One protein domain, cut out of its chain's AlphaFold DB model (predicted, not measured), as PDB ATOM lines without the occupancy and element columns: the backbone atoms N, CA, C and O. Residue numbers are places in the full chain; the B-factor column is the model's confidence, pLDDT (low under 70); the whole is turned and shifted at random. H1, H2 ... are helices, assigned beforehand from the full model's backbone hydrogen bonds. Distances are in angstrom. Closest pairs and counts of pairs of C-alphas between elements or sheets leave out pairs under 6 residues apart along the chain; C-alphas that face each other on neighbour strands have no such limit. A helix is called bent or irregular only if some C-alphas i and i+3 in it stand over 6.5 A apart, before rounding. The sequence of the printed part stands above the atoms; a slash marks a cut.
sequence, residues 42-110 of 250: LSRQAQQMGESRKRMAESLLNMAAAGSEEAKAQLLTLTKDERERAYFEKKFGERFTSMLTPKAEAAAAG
ATOM      1  N   LEU A  42     -20.872  12.295  48.551       69.25
ATOM      2  CA  LEU A  42     -19.994  11.755  47.503       69.25
ATOM      3  C   LEU A  42     -19.855  10.230  47.598       69.25
ATOM      4  O   LEU A  42     -19.851   9.540  46.579       69.25
ATOM      5  N   SER A  43     -19.792   9.686  48.815       72.62
ATOM      6  CA  SER A  43     -19.731   8.237  49.039       72.62
ATOM      7  C   SER A  43     -21.041   7.543  48.652       72.62
ATOM      8  O   SER A  43     -21.011   6.496  48.004       72.62
ATOM      9  N   ARG A  44     -22.196   8.139  48.982       77.19
ATOM     10  CA  ARG A  44     -23.516   7.633  48.563       77.19
ATOM     11  C   ARG A  44     -23.691   7.698  47.047       77.19
ATOM     12  O   ARG A  44     -24.148   6.723  46.456       77.19
ATOM     13  N   GLN A  45     -23.261   8.785  46.405       73.62
ATOM     14  CA  GLN A  45     -23.281   8.904  44.946       73.62
ATOM     15  C   GLN A  45     -22.352   7.884  44.277       73.62
ATOM     16  O   GLN A  45     -22.751   7.237  43.310       73.62
ATOM     17  N   ALA A  46     -21.143   7.666  44.805       70.12
ATOM     18  CA  ALA A  46     -20.219   6.660  44.281       70.12
ATOM     19  C   ALA A  46     -20.783   5.232  44.398       70.12
ATOM     20  O   ALA A  46     -20.647   4.437  43.467       70.12
ATOM     21  N   GLN A  47     -21.468   4.919  45.503       71.19
ATOM     22  CA  GLN A  47     -22.158   3.640  45.686       71.19
ATOM     23  C   GLN A  47     -23.326   3.475  44.710       71.19
ATOM     24  O   GLN A  47     -23.414   2.446  44.043       71.19
ATOM     25  N   GLN A  48     -24.171   4.496  44.549       77.88
ATOM     26  CA  GLN A  48     -25.289   4.467  43.599       77.88
ATOM     27  C   GLN A  48     -24.815   4.340  42.146       77.88
ATOM     28  O   GLN A  48     -25.387   3.572  41.372       77.88
ATOM     29  N   MET A  49     -23.734   5.030  41.773       70.12
ATOM     30  CA  MET A  49     -23.114   4.874  40.455       70.12
ATOM     31  C   MET A  49     -22.530   3.470  40.265       70.12
ATOM     32  O   MET A  49     -22.692   2.887  39.194       70.12
ATOM     33  N   GLY A  50     -21.892   2.905  41.294       75.50
ATOM     34  CA  GLY A  50     -21.392   1.529  41.274       75.50
ATOM     35  C   GLY A  50     -22.509   0.497  41.101       75.50
ATOM     36  O   GLY A  50     -22.392  -0.406  40.272       75.50
ATOM     37  N   GLU A  51     -23.622   0.657  41.817       79.38
ATOM     38  CA  GLU A  51     -24.799  -0.207  41.680       79.38
ATOM     39  C   GLU A  51     -25.475  -0.067  40.313       79.38
ATOM     40  O   GLU A  51     -25.855  -1.072  39.711       79.38
ATOM     41  N   SER A  52     -25.592   1.156  39.793       79.25
ATOM     42  CA  SER A  52     -26.161   1.413  38.467       79.25
ATOM     43  C   SER A  52     -25.326   0.757  37.361       79.25
ATOM     44  O   SER A  52     -25.865   0.036  36.518       79.25
ATOM     45  N   ARG A  53     -23.993   0.895  37.420       74.69
ATOM     46  CA  ARG A  53     -23.065   0.238  36.481       74.69
ATOM     47  C   ARG A  53     -23.138  -1.282  36.566       74.69
ATOM     48  O   ARG A  53     -23.139  -1.946  35.532       74.69
ATOM     49  N   LYS A  54     -23.259  -1.834  37.775       78.38
ATOM     50  CA  LYS A  54     -23.442  -3.275  37.977       78.38
ATOM     51  C   LYS A  54     -24.724  -3.781  37.311       78.38
ATOM     52  O   LYS A  54     -24.660  -4.715  36.515       78.38
ATOM     53  N   ARG A  55     -25.867  -3.133  37.566       81.00
ATOM     54  CA  ARG A  55     -27.156  -3.510  36.950       81.00
ATOM     55  C   ARG A  55     -27.115  -3.394  35.426       81.00
ATOM     56  O   ARG A  55     -27.649  -4.251  34.725       81.00
ATOM     57  N   MET A  56     -26.449  -2.363  34.905       78.56
ATOM     58  CA  MET A  56     -26.254  -2.180  33.467       78.56
ATOM     59  C   MET A  56     -25.408  -3.310  32.856       78.56
ATOM     60  O   MET A  56     -25.810  -3.892  31.850       78.56
ATOM     61  N   ALA A  57     -24.286  -3.684  33.483       78.62
ATOM     62  CA  ALA A  57     -23.428  -4.775  33.017       78.62
ATOM     63  C   ALA A  57     -24.137  -6.143  33.055       78.62
ATOM     64  O   ALA A  57     -24.027  -6.926  32.113       78.62
ATOM     65  N   GLU A  58     -24.917  -6.421  34.103       76.81
ATOM     66  CA  GLU A  58     -25.741  -7.635  34.202       76.81
ATOM     67  C   GLU A  58     -26.809  -7.698  33.097       76.81
ATOM     68  O   GLU A  58     -27.001  -8.746  32.473       76.81
ATOM     69  N   SER A  59     -27.458  -6.568  32.800       84.12
ATOM     70  CA  SER A  59     -28.433  -6.452  31.712       84.12
ATOM     71  C   SER A  59     -27.794  -6.730  30.346       84.12
ATOM     72  O   SER A  59     -28.289  -7.562  29.581       84.12
ATOM     73  N   LEU A  60     -26.631  -6.127  30.071       78.69
ATOM     74  CA  LEU A  60     -25.862  -6.377  28.850       78.69
ATOM     75  C   LEU A  60     -25.419  -7.844  28.738       78.69
ATOM     76  O   LEU A  60     -25.512  -8.429  27.661       78.69
ATOM     77  N   LEU A  61     -25.013  -8.484  29.840       78.25
ATOM     78  CA  LEU A  61     -24.677  -9.915  29.867       78.25
ATOM     79  C   LEU A  61     -25.883 -10.821  29.592       78.25
ATOM     80  O   LEU A  61     -25.717 -11.904  29.027       78.25
ATOM     81  N   ASN A  62     -27.086 -10.433  30.011       83.06
ATOM     82  CA  ASN A  62     -28.316 -11.170  29.712       83.06
ATOM     83  C   ASN A  62     -28.711 -11.024  28.238       83.06
ATOM     84  O   ASN A  62     -28.987 -12.026  27.583       83.06
ATOM     85  N   MET A  63     -28.648  -9.808  27.694       82.25
ATOM     86  CA  MET A  63     -28.948  -9.544  26.282       82.25
ATOM     87  C   MET A  63     -27.912 -10.171  25.336       82.25
ATOM     88  O   MET A  63     -28.277 -10.742  24.310       82.25
ATOM     89  N   ALA A  64     -26.626 -10.155  25.700       74.88
ATOM     90  CA  ALA A  64     -25.574 -10.835  24.946       74.88
ATOM     91  C   ALA A  64     -25.734 -12.366  24.973       74.88
ATOM     92  O   ALA A  64     -25.512 -13.022  23.956       74.88
ATOM     93  N   ALA A  65     -26.161 -12.941  26.108       77.75
ATOM     94  CA  ALA A  65     -26.491 -14.366  26.209       77.75
ATOM     95  C   ALA A  65     -27.727 -14.744  25.374       77.75
ATOM     96  O   ALA A  65     -27.795 -15.860  24.866       77.75
ATOM     97  N   ALA A  66     -28.660 -13.808  25.179       85.50
ATOM     98  CA  ALA A  66     -29.786 -13.941  24.256       85.50
ATOM     99  C   ALA A  66     -29.401 -13.736  22.773       85.50
ATOM    100  O   ALA A  66     -30.262 -13.827  21.903       85.50
ATOM    101  N   GLY A  67     -28.120 -13.486  22.471       80.75
ATOM    102  CA  GLY A  67     -27.601 -13.395  21.104       80.75
ATOM    103  C   GLY A  67     -27.529 -11.983  20.515       80.75
ATOM    104  O   GLY A  67     -27.260 -11.860  19.326       80.75
ATOM    105  N   SER A  68     -27.727 -10.923  21.306       91.00
ATOM    106  CA  SER A  68     -27.584  -9.544  20.812       91.00
ATOM    107  C   SER A  68     -26.118  -9.189  20.531       91.00
ATOM    108  O   SER A  68     -25.284  -9.179  21.441       91.00
ATOM    109  N   GLU A  69     -25.805  -8.870  19.272       87.50
ATOM    110  CA  GLU A  69     -24.467  -8.443  18.835       87.50
ATOM    111  C   GLU A  69     -24.106  -7.031  19.335       87.50
ATOM    112  O   GLU A  69     -22.957  -6.768  19.691       87.50
ATOM    113  N   GLU A  70     -25.092  -6.143  19.477       81.62
ATOM    114  CA  GLU A  70     -24.897  -4.791  20.019       81.62
ATOM    115  C   GLU A  70     -24.518  -4.823  21.504       81.62
ATOM    116  O   GLU A  70     -23.589  -4.137  21.935       81.62
ATOM    117  N   ALA A  71     -25.167  -5.693  22.286       81.69
ATOM    118  CA  ALA A  71     -24.829  -5.884  23.693       81.69
ATOM    119  C   ALA A  71     -23.414  -6.464  23.866       81.69
ATOM    120  O   ALA A  71     -22.698  -6.082  24.791       81.69
ATOM    121  N   LYS A  72     -22.967  -7.343  22.955       77.56
ATOM    122  CA  LYS A  72     -21.587  -7.860  22.954       77.56
ATOM    123  C   LYS A  72     -20.570  -6.749  22.692       77.56
ATOM    124  O   LYS A  72     -19.567  -6.685  23.400       77.56
ATOM    125  N   ALA A  73     -20.834  -5.860  21.735       82.38
ATOM    126  CA  ALA A  73     -19.960  -4.723  21.445       82.38
ATOM    127  C   ALA A  73     -19.859  -3.754  22.637       82.38
ATOM    128  O   ALA A  73     -18.760  -3.331  22.992       82.38
ATOM    129  N   GLN A  74     -20.977  -3.475  23.314       79.12
ATOM    130  CA  GLN A  74     -20.996  -2.626  24.513       79.12
ATOM    131  C   GLN A  74     -20.376  -3.296  25.749       79.12
ATOM    132  O   GLN A  74     -19.804  -2.621  26.595       79.12
ATOM    133  N   LEU A  75     -20.405  -4.627  25.865       75.56
ATOM    134  CA  LEU A  75     -19.640  -5.314  26.912       75.56
ATOM    135  C   LEU A  75     -18.132  -5.157  26.703       75.56
ATOM    136  O   LEU A  75     -17.393  -5.054  27.677       75.56
ATOM    137  N   LEU A  76     -17.656  -5.131  25.456       78.19
ATOM    138  CA  LEU A  76     -16.228  -4.981  25.160       78.19
ATOM    139  C   LEU A  76     -15.671  -3.601  25.540       78.19
ATOM    140  O   LEU A  76     -14.462  -3.501  25.755       78.19
ATOM    141  N   THR A  77     -16.519  -2.574  25.659       78.56
ATOM    142  CA  THR A  77     -16.116  -1.230  26.106       78.56
ATOM    143  C   THR A  77     -16.030  -1.100  27.630       78.56
ATOM    144  O   THR A  77     -15.410  -0.155  28.117       78.56
ATOM    145  N   LEU A  78     -16.578  -2.057  28.390       75.06
ATOM    146  CA  LEU A  78     -16.396  -2.134  29.842       75.06
ATOM    147  C   LEU A  78     -14.975  -2.582  30.200       75.06
ATOM    148  O   LEU A  78     -14.356  -3.420  29.520       75.06
ATOM    149  N   THR A  79     -14.469  -2.074  31.326       78.25
ATOM    150  CA  THR A  79     -13.159  -2.492  31.834       78.25
ATOM    151  C   THR A  79     -13.154  -3.996  32.127       78.25
ATOM    152  O   THR A  79     -14.191  -4.616  32.383       78.25
ATOM    153  N   LYS A  80     -11.975  -4.623  32.039       74.25
ATOM    154  CA  LYS A  80     -11.822  -6.065  32.283       74.25
ATOM    155  C   LYS A  80     -12.367  -6.456  33.665       74.25
ATOM    156  O   LYS A  80     -13.112  -7.428  33.761       74.25
ATOM    157  N   ASP A  81     -12.079  -5.649  34.681       68.25
ATOM    158  CA  ASP A  81     -12.499  -5.890  36.062       68.25
ATOM    159  C   ASP A  81     -14.028  -5.801  36.229       68.25
ATOM    160  O   ASP A  81     -14.626  -6.621  36.926       68.25
ATOM    161  N   GLU A  82     -14.695  -4.861  35.547       71.12
ATOM    162  CA  GLU A  82     -16.163  -4.736  35.558       71.12
ATOM    163  C   GLU A  82     -16.841  -5.925  34.863       71.12
ATOM    164  O   GLU A  82     -17.841  -6.451  35.362       71.12
ATOM    165  N   ARG A  83     -16.268  -6.403  33.750       65.44
ATOM    166  CA  ARG A  83     -16.757  -7.602  33.052       65.44
ATOM    167  C   ARG A  83     -16.598  -8.865  33.885       65.44
ATOM    168  O   ARG A  83     -17.534  -9.659  33.968       65.44
ATOM    169  N   GLU A  84     -15.427  -9.065  34.485       73.38
ATOM    170  CA  GLU A  84     -15.143 -10.237  35.317       73.38
ATOM    171  C   GLU A  84     -16.023 -10.252  36.567       73.38
ATOM    172  O   GLU A  84     -16.586 -11.296  36.904       73.38
ATOM    173  N   ARG A  85     -16.234  -9.091  37.197       70.56
ATOM    174  CA  ARG A  85     -17.133  -8.954  38.347       70.56
ATOM    175  C   ARG A  85     -18.584  -9.267  37.988       70.56
ATOM    176  O   ARG A  85     -19.190 -10.090  38.666       70.56
ATOM    177  N   ALA A  86     -19.122  -8.685  36.917       70.62
ATOM    178  CA  ALA A  86     -20.505  -8.933  36.503       70.62
ATOM    179  C   ALA A  86     -20.726 -10.394  36.060       70.62
ATOM    180  O   ALA A  86     -21.739 -11.008  36.394       70.62
ATOM    181  N   TYR A  87     -19.753 -10.998  35.363       72.62
ATOM    182  CA  TYR A  87     -19.806 -12.414  34.990       72.62
ATOM    183  C   TYR A  87     -19.745 -13.335  36.215       72.62
ATOM    184  O   TYR A  87     -20.517 -14.293  36.302       72.62
ATOM    185  N   PHE A  88     -18.860 -13.040  37.173       71.44
ATOM    186  CA  PHE A  88     -18.756 -13.784  38.424       71.44
ATOM    187  C   PHE A  88     -20.038 -13.671  39.246       71.44
ATOM    188  O   PHE A  88     -20.569 -14.693  39.664       71.44
ATOM    189  N   GLU A  89     -20.570 -12.464  39.444       70.12
ATOM    190  CA  GLU A  89     -21.787 -12.234  40.226       70.12
ATOM    191  C   GLU A  89     -23.008 -12.909  39.587       70.12
ATOM    192  O   GLU A  89     -23.779 -13.554  40.299       70.12
ATOM    193  N   LYS A  90     -23.126 -12.889  38.254       70.69
ATOM    194  CA  LYS A  90     -24.165 -13.632  37.527       70.69
ATOM    195  C   LYS A  90     -23.998 -15.147  37.669       70.69
ATOM    196  O   LYS A  90     -24.939 -15.829  38.059       70.69
ATOM    197  N   LYS A  91     -22.803 -15.697  37.416       71.62
ATOM    198  CA  LYS A  91     -22.547 -17.147  37.537       71.62
ATOM    199  C   LYS A  91     -22.671 -17.656  38.970       71.62
ATOM    200  O   LYS A  91     -23.134 -18.777  39.185       71.62
ATOM    201  N   PHE A  92     -22.254 -16.853  39.940       69.19
ATOM    202  CA  PHE A  92     -22.415 -17.134  41.357       69.19
ATOM    203  C   PHE A  92     -23.889 -17.077  41.748       69.19
ATOM    204  O   PHE A  92     -24.379 -18.029  42.343       69.19
ATOM    205  N   GLY A  93     -24.612 -16.028  41.347       67.12
ATOM    206  CA  GLY A  93     -26.049 -15.888  41.568       67.12
ATOM    207  C   GLY A  93     -26.846 -17.049  40.976       67.12
ATOM    208  O   GLY A  93     -27.649 -17.644  41.688       67.12
ATOM    209  N   GLU A  94     -26.568 -17.442  39.730       69.19
ATOM    210  CA  GLU A  94     -27.174 -18.599  39.045       69.19
ATOM    211  C   GLU A  94     -26.897 -19.919  39.786       69.19
ATOM    212  O   GLU A  94     -27.814 -20.702  40.030       69.19
ATOM    213  N   ARG A  95     -25.647 -20.173  40.203       61.50
ATOM    214  CA  ARG A  95     -25.294 -21.379  40.977       61.50
ATOM    215  C   ARG A  95     -25.904 -21.386  42.376       61.50
ATOM    216  O   ARG A  95     -26.277 -22.443  42.876       61.50
ATOM    217  N   PHE A  96     -25.980 -20.226  43.017       58.97
ATOM    218  CA  PHE A  96     -26.487 -20.085  44.375       58.97
ATOM    219  C   PHE A  96     -28.008 -20.228  44.412       58.97
ATOM    220  O   PHE A  96     -28.527 -21.016  45.196       58.97
ATOM    221  N   THR A  97     -28.718 -19.553  43.506       55.44
ATOM    222  CA  THR A  97     -30.165 -19.743  43.324       55.44
ATOM    223  C   THR A  97     -30.487 -21.186  42.960       55.44
ATOM    224  O   THR A  97     -31.321 -21.768  43.635       55.44
ATOM    225  N   SER A  98     -29.757 -21.817  42.034       55.00
ATOM    226  CA  SER A  98     -29.886 -23.253  41.721       55.00
ATOM    227  C   SER A  98     -29.640 -24.193  42.913       55.00
ATOM    228  O   SER A  98     -30.209 -25.281  42.940       55.00
ATOM    229  N   MET A  99     -28.796 -23.824  43.883       53.44
ATOM    230  CA  MET A  99     -28.581 -24.605  45.111       53.44
ATOM    231  C   MET A  99     -29.628 -24.322  46.198       53.44
ATOM    232  O   MET A  99     -29.844 -25.163  47.075       53.44
ATOM    233  N   LEU A 100     -30.264 -23.150  46.163       55.50
ATOM    234  CA  LEU A 100     -31.256 -22.727  47.150       55.50
ATOM    235  C   LEU A 100     -32.694 -23.053  46.747       55.50
ATOM    236  O   LEU A 100     -33.478 -23.415  47.622       55.50
ATOM    237  N   THR A 101     -33.054 -22.973  45.466       57.34
ATOM    238  CA  THR A 101     -34.417 -23.260  45.000       57.34
ATOM    239  C   THR A 101     -34.868 -24.697  45.287       57.34
ATOM    240  O   THR A 101     -35.981 -24.835  45.789       57.34
ATOM    241  N   PRO A 102     -34.031 -25.754  45.172       54.69
ATOM    242  CA  PRO A 102     -34.441 -27.101  45.571       54.69
ATOM    243  C   PRO A 102     -34.678 -27.219  47.083       54.69
ATOM    244  O   PRO A 102     -35.525 -27.991  47.518       54.69
ATOM    245  N   LYS A 103     -33.952 -26.446  47.906       51.84
ATOM    246  CA  LYS A 103     -34.127 -26.434  49.369       51.84
ATOM    247  C   LYS A 103     -35.355 -25.634  49.801       51.84
ATOM    248  O   LYS A 103     -35.991 -26.005  50.781       51.84
ATOM    249  N   ALA A 104     -35.691 -24.566  49.081       50.88
ATOM    250  CA  ALA A 104     -36.884 -23.766  49.337       50.88
ATOM    251  C   ALA A 104     -38.168 -24.492  48.894       50.88
ATOM    252  O   ALA A 104     -39.139 -24.500  49.646       50.88
ATOM    253  N   GLU A 105     -38.158 -25.177  47.743       43.34
ATOM    254  CA  GLU A 105     -39.271 -26.042  47.318       43.34
ATOM    255  C   GLU A 105     -39.421 -27.281  48.214       43.34
ATOM    256  O   GLU A 105     -40.544 -27.624  48.577       43.34
ATOM    257  N   ALA A 106     -38.325 -27.906  48.670       47.59
ATOM    258  CA  ALA A 106     -38.391 -29.004  49.644       47.59
ATOM    259  C   ALA A 106     -38.924 -28.554  51.021       47.59
ATOM    260  O   ALA A 106     -39.659 -29.292  51.674       47.59
ATOM    261  N   ALA A 107     -38.614 -27.325  51.449       47.91
ATOM    262  CA  ALA A 107     -39.166 -26.750  52.676       47.91
ATOM    263  C   ALA A 107     -40.660 -26.389  52.546       47.91
ATOM    264  O   ALA A 107     -41.399 -26.502  53.522       47.91
ATOM    265  N   ALA A 108     -41.118 -25.989  51.355       46.12
ATOM    266  CA  ALA A 108     -42.518 -25.648  51.090       46.12
ATOM    267  C   ALA A 108     -43.412 -26.875  50.820       46.12
ATOM    268  O   ALA A 108     -44.609 -26.832  51.092       46.12
ATOM    269  N   ALA A 109     -42.847 -27.981  50.323       46.78
ATOM    270  CA  ALA A 109     -43.590 -29.188  49.961       46.78
ATOM    271  C   ALA A 109     -43.806 -30.186  51.115       46.78
ATOM    272  O   ALA A 109     -44.343 -31.266  50.872       46.78
ATOM    273  N   GLY A 110     -43.385 -29.879  52.351       47.97
ATOM    274  CA  GLY A 110     -43.564 -30.788  53.492       47.97
ATOM    275  C   GLY A 110     -43.038 -32.201  53.217       47.97
ATOM    276  O   GLY A 110     -43.632 -33.184  53.660       47.97
TER     277      GLY A 110
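What this domain is: This is residues 42 to 110 of the 250 residues of an uncharacterized protein of Bacteroidetes bacterium (UniProt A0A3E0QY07). Two long helices, H3 and H1, cross at nearly a right angle, H3 near its beginning and H1 past its middle, and short H2 folds back beside the later part of H1. Around this small body two arms stick out: residues 91 to 110, mostly H3, and residues 42 to 49 of H1. The printed part has 69 residues with three named helices, in the order H1, H2, H3, and no named strand; its class is all helix. It is loose, with a radius of gyration of the C-alphas of 15.6 A, and flat, spanning 48 by 36 by 15 A.

Where its parts are: H3, the longest helix, holds residues 80 to 108 and measures 41.0 A, ending with C-alpha 108 at (-42.518, -25.648, 51.090). It has a kink of 27 degrees near residue 99, and is neither bent nor irregular, but only just: C-alphas 99 and 102 are 6.4 A apart. H1, residues 42 to 65, measures 34.3 A and begins with C-alpha 42 at (-19.994, 11.755, 47.503). H2 holds residues 69 to 77.

How they stand to each other: H3, with residues 82 to 90 alone, touches residues 54 to 61 of H1, about perpendicular at 77 degrees; the closest C-alphas, of Ala 86 and Glu 58, are 5.9 A apart. H1, with residues 57 to 64 alone, touches H2; the closest C-alphas, of Ala 64 and Ala 71, are 5.2 A apart. H1 and H2 form a helical hairpin, opposite ways at 38 degrees, only just a steep tilt. H2 and H3 are close but not clearly touching: the closest C-alphas, of Leu 75 and Arg 83, are 7.2 A apart. Every O i to N i+4 pair is within hydrogen-bond range in H1, against 4 of 5 in H2 and 23 of 25 in H3.

The domain as a whole: The C-alphas farthest apart, of Leu 42 and Gly 110, are 49.0 A apart. Without the stretches that stand free, the body spans 24 by 17 by 17 A. The printed part has no cut, and both links are tight. The mean pLDDT of the printed part is 70.5; residues 42, 81, 83 and 92 to 110 are under 70.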